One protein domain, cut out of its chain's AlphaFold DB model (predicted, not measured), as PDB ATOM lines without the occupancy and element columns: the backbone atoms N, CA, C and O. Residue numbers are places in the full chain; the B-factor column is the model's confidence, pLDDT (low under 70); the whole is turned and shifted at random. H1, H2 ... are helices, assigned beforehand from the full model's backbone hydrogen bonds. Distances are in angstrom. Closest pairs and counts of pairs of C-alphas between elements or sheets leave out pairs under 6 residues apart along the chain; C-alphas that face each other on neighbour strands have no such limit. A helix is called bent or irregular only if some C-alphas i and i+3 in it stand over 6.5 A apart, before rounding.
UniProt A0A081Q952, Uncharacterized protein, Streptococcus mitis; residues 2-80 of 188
ATOM      1  N   TYR A   2     194.769 171.923 146.848       89.75
ATOM      2  CA  TYR A   2     194.072 171.256 147.960       89.75
ATOM      3  C   TYR A   2     193.537 172.230 149.025       89.75
ATOM      4  O   TYR A   2     192.369 172.142 149.392       89.75
ATOM      5  N   ASP A   3     194.345 173.208 149.443       89.50
ATOM      6  CA  ASP A   3     193.943 174.180 150.471       89.50
ATOM      7  C   ASP A   3     192.803 175.110 150.060       89.50
ATOM      8  O   ASP A   3     192.008 175.517 150.900       89.50
ATOM      9  N   ILE A   4     192.690 175.394 148.764       88.88
ATOM     10  CA  ILE A   4     191.652 176.267 148.210       88.88
ATOM     11  C   ILE A   4     190.313 175.527 148.113       88.88
ATOM     12  O   ILE A   4     189.268 176.111 148.387       88.88
ATOM     13  N   VAL A   5     190.332 174.250 147.713       88.69
ATOM     14  CA  VAL A   5     189.103 173.510 147.378       88.69
ATOM     15  C   VAL A   5     188.646 172.593 148.509       88.69
ATOM     16  O   VAL A   5     187.460 172.577 148.829       88.69
ATOM     17  N   TYR A   6     189.563 171.828 149.111       88.69
ATOM     18  CA  TYR A   6     189.241 170.635 149.909       88.69
ATOM     19  C   TYR A   6     189.644 170.724 151.386       88.69
ATOM     20  O   TYR A   6     189.169 169.938 152.210       88.69
ATOM     21  N   ASN A   7     190.549 171.633 151.756       89.69
ATOM     22  CA  ASN A   7     191.088 171.633 153.111       89.69
ATOM     23  C   ASN A   7     190.082 172.184 154.130       89.69
ATOM     24  O   ASN A   7     189.865 173.386 154.240       89.69
ATOM     25  N   ARG A   8     189.529 171.289 154.949       85.75
ATOM     26  CA  ARG A   8     188.605 171.600 156.054       85.75
ATOM     27  C   ARG A   8     189.240 172.316 157.249       85.75
ATOM     28  O   ARG A   8     188.521 172.685 158.182       85.75
ATOM     29  N   LYS A   9     190.570 172.437 157.276       87.31
ATOM     30  CA  LYS A   9     191.321 173.155 158.318       87.31
ATOM     31  C   LYS A   9     191.448 174.647 158.038       87.31
ATOM     32  O   LYS A   9     191.807 175.394 158.938       87.31
ATOM     33  N   VAL A  10     191.171 175.052 156.806       84.62
ATOM     34  CA  VAL A  10     191.322 176.419 156.329       84.62
ATOM     35  C   VAL A  10     189.927 177.021 156.205       84.62
ATOM     36  O   VAL A  10     189.058 176.448 155.552       84.62
ATOM     37  N   GLU A  11     189.686 178.143 156.876       78.25
ATOM     38  CA  GLU A  11     188.362 178.775 156.915       78.25
ATOM     39  C   GLU A  11     187.945 179.321 155.539       78.25
ATOM     40  O   GLU A  11     186.814 179.105 155.102       78.25
ATOM     41  N   ASN A  12     188.890 179.912 154.799       82.25
ATOM     42  CA  ASN A  12     188.691 180.412 153.435       82.25
ATOM     43  C   ASN A  12     188.870 179.331 152.348       82.25
ATOM     44  O   ASN A  12     189.240 179.632 151.215       82.25
ATOM     45  N   SER A  13     188.624 178.064 152.682       89.56
ATOM     46  CA  SER A  13     188.474 176.977 151.709       89.56
ATOM     47  C   SER A  13     187.041 176.941 151.183       89.56
ATOM     48  O   SER A  13     186.101 177.127 151.954       89.56
ATOM     49  N   LEU A  14     186.838 176.591 149.910       90.75
ATOM     50  CA  LEU A  14     185.492 176.369 149.360       90.75
ATOM     51  C   LEU A  14     184.726 175.253 150.084       90.75
ATOM     52  O   LEU A  14     183.496 175.265 150.110       90.75
ATOM     53  N   THR A  15     185.430 174.323 150.738       90.12
ATOM     54  CA  THR A  15     184.779 173.291 151.555       90.12
ATOM     55  C   THR A  15     183.943 173.887 152.687       90.12
ATOM     56  O   THR A  15     182.938 173.287 153.061       90.12
ATOM     57  N   SER A  16     184.307 175.061 153.220       87.62
ATOM     58  CA  SER A  16     183.514 175.700 154.274       87.62
ATOM     59  C   SER A  16     182.108 176.050 153.783       87.62
ATOM     60  O   SER A  16     181.132 175.823 154.498       87.62
ATOM     61  N   VAL A  17     181.988 176.515 152.537       88.38
ATOM     62  CA  VAL A  17     180.705 176.766 151.876       88.38
ATOM     63  C   VAL A  17     180.005 175.456 151.562       88.38
ATOM     64  O   VAL A  17     178.840 175.321 151.910       88.38
ATOM     65  N   PHE A  18     180.689 174.480 150.954       89.44
ATOM     66  CA  PHE A  18     180.062 173.208 150.578       89.44
ATOM     67  C   PHE A  18     179.435 172.503 151.784       89.44
ATOM     68  O   PHE A  18     178.274 172.097 151.733       89.44
ATOM     69  N   ASP A  19     180.166 172.426 152.898       88.00
ATOM     70  CA  ASP A  19     179.657 171.845 154.137       88.00
ATOM     71  C   ASP A  19     178.467 172.673 154.679       88.00
ATOM     72  O   ASP A  19     177.472 172.091 155.118       88.00
ATOM     73  N   LYS A  20     178.516 174.016 154.614       87.94
ATOM     74  CA  LYS A  20     177.393 174.887 155.017       87.94
ATOM     75  C   LYS A  20     176.163 174.737 154.110       87.94
ATOM     76  O   LYS A  20     175.047 174.835 154.602       87.94
ATOM     77  N   SER A  21     176.337 174.484 152.815       88.00
ATOM     78  CA  SER A  21     175.234 174.305 151.860       88.00
ATOM     79  C   SER A  21     174.524 172.960 152.023       88.00
ATOM     80  O   SER A  21     173.332 172.859 151.748       88.00
ATOM     81  N   ILE A  22     175.242 171.924 152.469       88.06
ATOM     82  CA  ILE A  22     174.694 170.570 152.650       88.06
ATOM     83  C   ILE A  22     174.088 170.395 154.049       88.06
ATOM     84  O   ILE A  22     173.110 169.666 154.226       88.06
ATOM     85  N   HIS A  23     174.664 171.044 155.061       87.75
ATOM     86  CA  HIS A  23     174.249 170.881 156.449       87.75
ATOM     87  C   HIS A  23     173.558 172.131 156.987       87.75
ATOM     88  O   HIS A  23     174.156 173.199 157.039       87.75
ATOM     89  N   LEU A  24     172.351 171.959 157.537       87.56
ATOM     90  CA  LEU A  24     171.638 173.011 158.279       87.56
ATOM     91  C   LEU A  24     172.480 173.605 159.420       87.56
ATOM     92  O   LEU A  24     172.391 174.798 159.708       87.56
ATOM     93  N   VAL A  25     173.294 172.758 160.062       87.62
ATOM     94  CA  VAL A  25     174.230 173.132 161.125       87.62
ATOM     95  C   VAL A  25     175.571 172.437 160.889       87.62
ATOM     96  O   VAL A  25     175.662 171.209 160.938       87.62
ATOM     97  N   THR A  26     176.633 173.214 160.697       87.50
ATOM     98  CA  THR A  26     178.018 172.744 160.618       87.50
ATOM     99  C   THR A  26     178.674 172.771 161.998       87.50
ATOM    100  O   THR A  26     178.643 173.773 162.711       87.50
ATOM    101  N   ARG A  27     179.300 171.650 162.384       85.50
ATOM    102  CA  ARG A  27     180.017 171.484 163.669       85.50
ATOM    103  C   ARG A  27     181.539 171.574 163.547       85.50
ATOM    104  O   ARG A  27     182.243 171.380 164.537       85.50
ATOM    105  N   ASN A  28     182.059 171.808 162.342       84.12
ATOM    106  CA  ASN A  28     183.494 171.970 162.143       84.12
ATOM    107  C   ASN A  28     183.974 173.206 162.920       84.12
ATOM    108  O   ASN A  28     183.392 174.278 162.792       84.12
ATOM    109  N   LYS A  29     185.036 173.050 163.718       84.62
ATOM    110  CA  LYS A  29     185.583 174.116 164.567       84.62
ATOM    111  C   LYS A  29     186.058 175.334 163.774       84.62
ATOM    112  O   LYS A  29     186.044 176.425 164.325       84.62
ATOM    113  N   ASN A  30     186.459 175.145 162.517       84.31
ATOM    114  CA  ASN A  30     187.000 176.220 161.681       84.31
ATOM    115  C   ASN A  30     185.916 177.029 160.959       84.31
ATOM    116  O   ASN A  30     186.215 178.080 160.421       84.31
ATOM    117  N   PHE A  31     184.678 176.530 160.898       84.56
ATOM    118  CA  PHE A  31     183.549 177.232 160.275       84.56
ATOM    119  C   PHE A  31     182.211 176.746 160.864       84.56
ATOM    120  O   PHE A  31     181.363 176.182 160.156       84.56
ATOM    121  N   PRO A  32     182.013 176.908 162.184       87.38
ATOM    122  CA  PRO A  32     180.777 176.494 162.823       87.38
ATOM    123  C   PRO A  32     179.617 177.369 162.341       87.38
ATOM    124  O   PRO A  32     179.804 178.542 162.015       87.38
ATOM    125  N   THR A  33     178.405 176.820 162.328       86.06
ATOM    126  CA  THR A  33     177.211 177.663 162.179       86.06
ATOM    127  C   THR A  33     177.119 178.622 163.359       86.06
ATOM    128  O   THR A  33     177.296 178.228 164.516       86.06
ATOM    129  N   GLU A  34     176.834 179.888 163.068       84.81
ATOM    130  CA  GLU A  34     176.684 180.916 164.089       84.81
ATOM    131  C   GLU A  34     175.524 180.606 165.046       84.81
ATOM    132  O   GLU A  34     174.538 179.943 164.707       84.81
ATOM    133  N   LYS A  35     175.631 181.094 166.287       83.75
ATOM    134  CA  LYS A  35     174.591 180.871 167.297       83.75
ATOM    135  C   LYS A  35     173.266 181.463 166.822       83.75
ATOM    136  O   LYS A  35     173.211 182.632 166.465       83.75
ATOM    137  N   ARG A  36     172.194 180.671 166.942       82.06
ATOM    138  CA  ARG A  36     170.827 181.035 166.519       82.06
ATOM    139  C   ARG A  36     170.692 181.291 165.013       82.06
ATOM    140  O   ARG A  36     169.744 181.948 164.605       82.06
ATOM    141  N   ASN A  37     171.599 180.742 164.210       83.19
ATOM    142  CA  ASN A  37     171.513 180.765 162.759       83.19
ATOM    143  C   ASN A  37     171.333 179.338 162.213       83.19
ATOM    144  O   ASN A  37     171.651 178.352 162.883       83.19
ATOM    145  N   LEU A  38     170.807 179.239 160.997       86.62
ATOM    146  CA  LEU A  38     170.788 178.029 160.184       86.62
ATOM    147  C   LEU A  38     171.447 178.384 158.857       86.62
ATOM    148  O   LEU A  38     171.094 179.397 158.248       86.62
ATOM    149  N   ASN A  39     172.403 177.562 158.424       86.25
ATOM    150  CA  ASN A  39     173.194 177.860 157.234       86.25
ATOM    151  C   ASN A  39     172.275 178.137 156.032       86.25
ATOM    152  O   ASN A  39     171.409 177.326 155.711       86.25
ATOM    153  N   PHE A  40     172.464 179.294 155.396       84.19
ATOM    154  CA  PHE A  40     171.733 179.747 154.207       84.19
ATOM    155  C   PHE A  40     170.197 179.871 154.317       84.19
ATOM    156  O   PHE A  40     169.548 180.147 153.314       84.19
ATOM    157  N   ILE A  41     169.601 179.726 155.510       87.12
ATOM    158  CA  ILE A  41     168.153 179.933 155.717       87.12
ATOM    159  C   ILE A  41     167.857 181.369 156.151       87.12
ATOM    160  O   ILE A  41     166.920 181.986 155.653       87.12
ATOM    161  N   PHE A  42     168.662 181.910 157.067       85.50
ATOM    162  CA  PHE A  42     168.547 183.291 157.543       85.50
ATOM    163  C   PHE A  42     169.731 184.127 157.042       85.50
ATOM    164  O   PHE A  42     170.447 184.750 157.820       85.50
ATOM    165  N   THR A  43     169.981 184.076 155.733       83.88
ATOM    166  CA  THR A  43     171.032 184.868 155.078       83.88
ATOM    167  C   THR A  43     170.676 186.340 155.017       83.88
ATOM    168  O   THR A  43     169.626 186.700 154.485       83.88
ATOM    169  N   ASP A  44     171.595 187.177 155.485       87.62
ATOM    170  CA  ASP A  44     171.602 188.617 155.272       87.62
ATOM    171  C   ASP A  44     172.617 189.004 154.179       87.62
ATOM    172  O   ASP A  44     173.314 188.158 153.609       87.62
ATOM    173  N   GLU A  45     172.695 190.298 153.864       91.31
ATOM    174  CA  GLU A  45     173.648 190.814 152.874       91.31
ATOM    175  C   GLU A  45     175.100 190.511 153.243       91.31
ATOM    176  O   GLU A  45     175.919 190.266 152.361       91.31
ATOM    177  N   LYS A  46     175.428 190.482 154.539       89.94
ATOM    178  CA  LYS A  46     176.785 190.187 154.996       89.94
ATOM    179  C   LYS A  46     177.183 188.760 154.620       89.94
ATOM    180  O   LYS A  46     178.236 188.572 154.021       89.94
ATOM    181  N   ILE A  47     176.328 187.774 154.902       86.69
ATOM    182  CA  ILE A  47     176.592 186.370 154.558       86.69
ATOM    183  C   ILE A  47     176.748 186.202 153.041       86.69
ATOM    184  O   ILE A  47     177.629 185.467 152.590       86.69
ATOM    185  N   TRP A  48     175.925 186.893 152.247       89.31
ATOM    186  CA  TRP A  48     176.063 186.871 150.791       89.31
ATOM    187  C   TRP A  48     177.366 187.506 150.316       89.31
ATOM    188  O   TRP A  48     178.043 186.918 149.477       89.31
ATOM    189  N   ASN A  49     177.749 188.657 150.866       91.88
ATOM    190  CA  ASN A  49     179.004 189.318 150.522       91.88
ATOM    191  C   ASN A  49     180.215 188.450 150.880       91.88
ATOM    192  O   ASN A  49     181.113 188.303 150.057       91.88
ATOM    193  N   ASP A  50     180.219 187.807 152.049       88.94
ATOM    194  CA  ASP A  50     181.290 186.891 152.456       88.94
ATOM    195  C   ASP A  50     181.393 185.688 151.501       88.94
ATOM    196  O   ASP A  50     182.493 185.289 151.107       88.94
ATOM    197  N   PHE A  51     180.253 185.135 151.068       88.88
ATOM    198  CA  PHE A  51     180.222 184.077 150.058       88.88
ATOM    199  C   PHE A  51     180.751 184.556 148.700       88.88
ATOM    200  O   PHE A  51     181.596 183.879 148.112       88.88
ATOM    201  N   TRP A  52     180.291 185.707 148.206       91.12
ATOM    202  CA  TRP A  52     180.739 186.254 146.924       91.12
ATOM    203  C   TRP A  52     182.227 186.575 146.934       91.12
ATOM    204  O   TRP A  52     182.920 186.221 145.983       91.12
ATOM    205  N   ASN A  53     182.729 187.163 148.019       92.06
ATOM    206  CA  ASN A  53     184.148 187.435 148.198       92.06
ATOM    207  C   ASN A  53     184.956 186.143 148.098       92.06
ATOM    208  O   ASN A  53     185.862 186.054 147.276       92.06
ATOM    209  N   LEU A  54     184.575 185.104 148.845       91.12
ATOM    210  CA  LEU A  54     185.258 183.815 148.778       91.12
ATOM    211  C   LEU A  54     185.180 183.190 147.376       91.12
ATOM    212  O   LEU A  54     186.173 182.676 146.861       91.12
ATOM    213  N   TYR A  55     184.006 183.228 146.746       90.38
ATOM    214  CA  TYR A  55     183.796 182.671 145.415       90.38
ATOM    215  C   TYR A  55     184.684 183.358 144.371       90.38
ATOM    216  O   TYR A  55     185.416 182.673 143.651       90.38
ATOM    217  N   TYR A  56     184.657 184.690 144.301       90.56
ATOM    218  CA  TYR A  56     185.438 185.457 143.329       90.56
ATOM    219  C   TYR A  56     186.929 185.506 143.663       90.56
ATOM    220  O   TYR A  56     187.740 185.615 142.750       90.56
ATOM    221  N   GLU A  57     187.312 185.335 144.928       89.00
ATOM    222  CA  GLU A  57     188.714 185.178 145.310       89.00
ATOM    223  C   GLU A  57     189.264 183.820 144.848       89.00
ATOM    224  O   GLU A  57     190.365 183.751 144.313       89.00
ATOM    225  N   LYS A  58     188.528 182.712 145.037       90.38
ATOM    226  CA  LYS A  58     189.070 181.359 144.797       90.38
ATOM    227  C   LYS A  58     188.874 180.837 143.378       90.38
ATOM    228  O   LYS A  58     189.744 180.123 142.872       90.38
ATOM    229  N   THR A  59     187.755 181.167 142.738       91.00
ATOM    230  CA  THR A  59     187.395 180.638 141.411       91.00
ATOM    231  C   THR A  59     188.449 180.924 140.337       91.00
ATOM    232  O   THR A  59     188.788 179.981 139.617       91.00
ATOM    233  N   PRO A  60     189.044 182.134 140.239       89.88
ATOM    234  CA  PRO A  60     190.084 182.408 139.250       89.88
ATOM    235  C   PRO A  60     191.245 181.414 139.335       89.88
ATOM    236  O   PRO A  60     191.598 180.800 138.336       89.88
ATOM    237  N   TYR A  61     191.771 181.143 140.532       89.00
ATOM    238  CA  TYR A  61     192.887 180.207 140.709       89.00
ATOM    239  C   TYR A  61     192.546 178.768 140.308       89.00
ATOM    240  O   TYR A  61     193.406 178.050 139.798       89.00
ATOM    241  N   ILE A  62     191.299 178.340 140.523       92.38
ATOM    242  CA  ILE A  62     190.829 177.018 140.087       92.38
ATOM    243  C   ILE A  62     190.781 176.959 138.560       92.38
ATOM    244  O   ILE A  62     191.297 176.009 137.976       92.38
ATOM    245  N   LEU A  63     190.208 177.975 137.911       92.44
ATOM    246  CA  LEU A  63     190.134 178.048 136.450       92.44
ATOM    247  C   LEU A  63     191.527 178.090 135.815       92.44
ATOM    248  O   LEU A  63     191.778 177.364 134.857       92.44
ATOM    249  N   LEU A  64     192.452 178.864 136.385       91.31
ATOM    250  CA  LEU A  64     193.843 178.913 135.932       91.31
ATOM    251  C   LEU A  64     194.522 177.549 136.041       91.31
ATOM    252  O   LEU A  64     195.164 177.097 135.095       91.31
ATOM    253  N   HIS A  65     194.331 176.853 137.163       91.94
ATOM    254  CA  HIS A  65     194.865 175.507 137.321       91.94
ATOM    255  C   HIS A  65     194.278 174.529 136.292       91.94
ATOM    256  O   HIS A  65     195.022 173.744 135.705       91.94
ATOM    257  N   LEU A  66     192.967 174.593 136.037       94.25
ATOM    258  CA  LEU A  66     192.310 173.757 135.029       94.25
ATOM    259  C   LEU A  66     192.849 174.022 133.620       94.25
ATOM    260  O   LEU A  66     193.084 173.065 132.883       94.25
ATOM    261  N   VAL A  67     193.084 175.286 133.258       92.56
ATOM    262  CA  VAL A  67     193.687 175.657 131.968       92.56
ATOM    263  C   VAL A  67     195.091 175.072 131.828       92.56
ATOM    264  O   VAL A  67     195.390 174.484 130.790       92.56
ATOM    265  N   GLU A  68     195.937 175.159 132.858       92.19
ATOM    266  CA  GLU A  68     197.290 174.585 132.801       92.19
ATOM    267  C   GLU A  68     197.270 173.056 132.703       92.19
ATOM    268  O   GLU A  68     198.022 172.483 131.918       92.19
ATOM    269  N   VAL A  69     196.374 172.380 133.428       94.81
ATOM    270  CA  VAL A  69     196.219 170.919 133.321       94.81
ATOM    271  C   VAL A  69     195.733 170.521 131.928       94.81
ATOM    272  O   VAL A  69     196.316 169.631 131.310       94.81
ATOM    273  N   ALA A  70     194.693 171.182 131.413       94.88
ATOM    274  CA  ALA A  70     194.162 170.903 130.081       94.88
ATOM    275  C   ALA A  70     195.217 171.144 128.992       94.88
ATOM    276  O   ALA A  70     195.366 170.320 128.089       94.88
ATOM    277  N   THR A  71     195.989 172.225 129.116       93.19
ATOM    278  CA  THR A  71     197.049 172.567 128.161       93.19
ATOM    279  C   THR A  71     198.204 171.576 128.230       93.19
ATOM    280  O   THR A  71     198.624 171.083 127.193       93.19
ATOM    281  N   ALA A  72     198.659 171.190 129.424       92.94
ATOM    282  CA  ALA A  72     199.721 170.197 129.576       92.94
ATOM    283  C   ALA A  72     199.318 168.823 129.012       92.94
ATOM    284  O   ALA A  72     200.138 168.118 128.423       92.94
ATOM    285  N   ILE A  73     198.047 168.434 129.173       93.50
ATOM    286  CA  ILE A  73     197.501 167.229 128.539       93.50
ATOM    287  C   ILE A  73     197.537 167.390 127.015       93.50
ATOM    288  O   ILE A  73     198.075 166.521 126.335       93.50
ATOM    289  N   PHE A  74     197.004 168.492 126.484       91.44
ATOM    290  CA  PHE A  74     197.004 168.790 125.049       91.44
ATOM    291  C   PHE A  74     198.418 168.745 124.444       91.44
ATOM    292  O   PHE A  74     198.646 167.988 123.500       91.44
ATOM    293  N   GLU A  75     199.372 169.469 125.035       91.81
ATOM    294  CA  GLU A  75     200.770 169.543 124.592       91.81
ATOM    295  C   GLU A  75     201.420 168.159 124.575       91.81
ATOM    296  O   GLU A  75     202.051 167.775 123.592       91.81
ATOM    297  N   LYS A  76     201.195 167.363 125.629       90.00
ATOM    298  CA  LYS A  76     201.721 166.000 125.730       90.00
ATOM    299  C   LYS A  76     201.130 165.057 124.683       90.00
ATOM    300  O   LYS A  76     201.836 164.200 124.162       90.00
ATOM    301  N   TYR A  77     199.825 165.136 124.423       88.06
ATOM    302  CA  TYR A  77     199.164 164.202 123.505       88.06
ATOM    303  C   TYR A  77     199.515 164.457 122.043       88.06
ATOM    304  O   TYR A  77     199.525 163.507 121.253       88.06
ATOM    305  N   LEU A  78     199.782 165.717 121.708       86.50
ATOM    306  CA  LEU A  78     200.098 166.158 120.355       86.50
ATOM    307  C   LEU A  78     201.592 166.335 120.104       86.50
ATOM    308  O   LEU A  78     201.954 166.718 118.998       86.50
ATOM    309  N   ASP A  79     202.424 166.008 121.097       87.25
ATOM    310  CA  ASP A  79     203.884 166.070 121.004       87.25
ATOM    311  C   ASP A  79     204.362 167.457 120.549       87.25
ATOM    312  O   ASP A  79     205.155 167.606 119.622       87.25
ATOM    313  N   ILE A  80     203.787 168.495 121.167       89.00
ATOM    314  CA  ILE A  80     204.138 169.879 120.858       89.00
ATOM    315  C   ILE A  80     205.586 170.129 121.270       89.00
ATOM    316  O   ILE A  80     205.998 169.754 122.370       89.00
TER     317      ILE A  80
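Overview. This is residues 2 to 80 of the 188 residues of an uncharacterized protein of Streptococcus mitis (UniProt A0A081Q952). One long helix, H3, gently bent but running nearly straight, makes the length of this domain, and a small, loosely built head sits beside its first arm, H3a. The head is made of the short helices H1 and H2 and the long unnamed stretch of residues 23 to 44, while on the second arm, H3b, residues 63 to 71 and 73 to 78 stick out free of the rest. The printed part has 79 residues, with three named helices in the order H1, H2, H3 and no named strand; its class is all helix, with 47 residues in the helices. The whole is loose, with a radius of gyration of the C-alphas of 16.6 A, and spans 58 by 23 by 17 A.

Arrangement. Begin with H1, residues 2 to 5, and go on to H2, residues 14 to 22: they touch only at the corner by their link, and only just, with 3 pairs of C-alphas within 8 A. Look there at Val 5 and Leu 14, whose C-alphas are the closest, 5.0 A apart. Next comes H3, residues 45 to 78, assigned as one helix by its hydrogen bonds but bent: C-alphas 57 and 60 are 6.8 A apart. Its arms, H3a, residues 45 to 57, and H3b, residues 60 to 78, stand at a shallow tilt of 27 degrees. H2 and H3a form a helical hairpin and only just touch, with 3 pairs of C-alphas within 8 A; the closest C-alphas are those of Leu 14 and Leu 54, 7.5 A apart. They run opposite ways at a steep tilt of 45 degrees, and H3a touches H2 with residues 51 to 55 alone. H1 is apart from H3a, and only just apart from H3b, at 8.2 A; H2 and H3b are apart. In H2, H3a and H3b every O i to N i+4 pair is within hydrogen-bond range; H1 is too short for such a pair, and its one O i to N i+3 pair is within range.

Along the chain. Find C-alpha 2 at (194.072, 171.256, 147.960), where H1 begins; it measures 5.5 A from first to last C-alpha. H2 begins at C-alpha 14, (185.492, 176.369, 149.360), and measures 12.7 A. H3a measures 17.8 A, and H3b runs 26.9 A to C-alpha 78 at (200.098, 166.158, 120.355).

Size, cuts and confidence. The C-alphas of Arg 36 and Asp 79 are the two farthest apart, at 58.2 A. The printed part has no cut. The link from H1 to H2 is short, with 8 residues, and that from H2 to H3 is long, with 22. The mean pLDDT of the printed part is 88.5, and no printed residue is under 70.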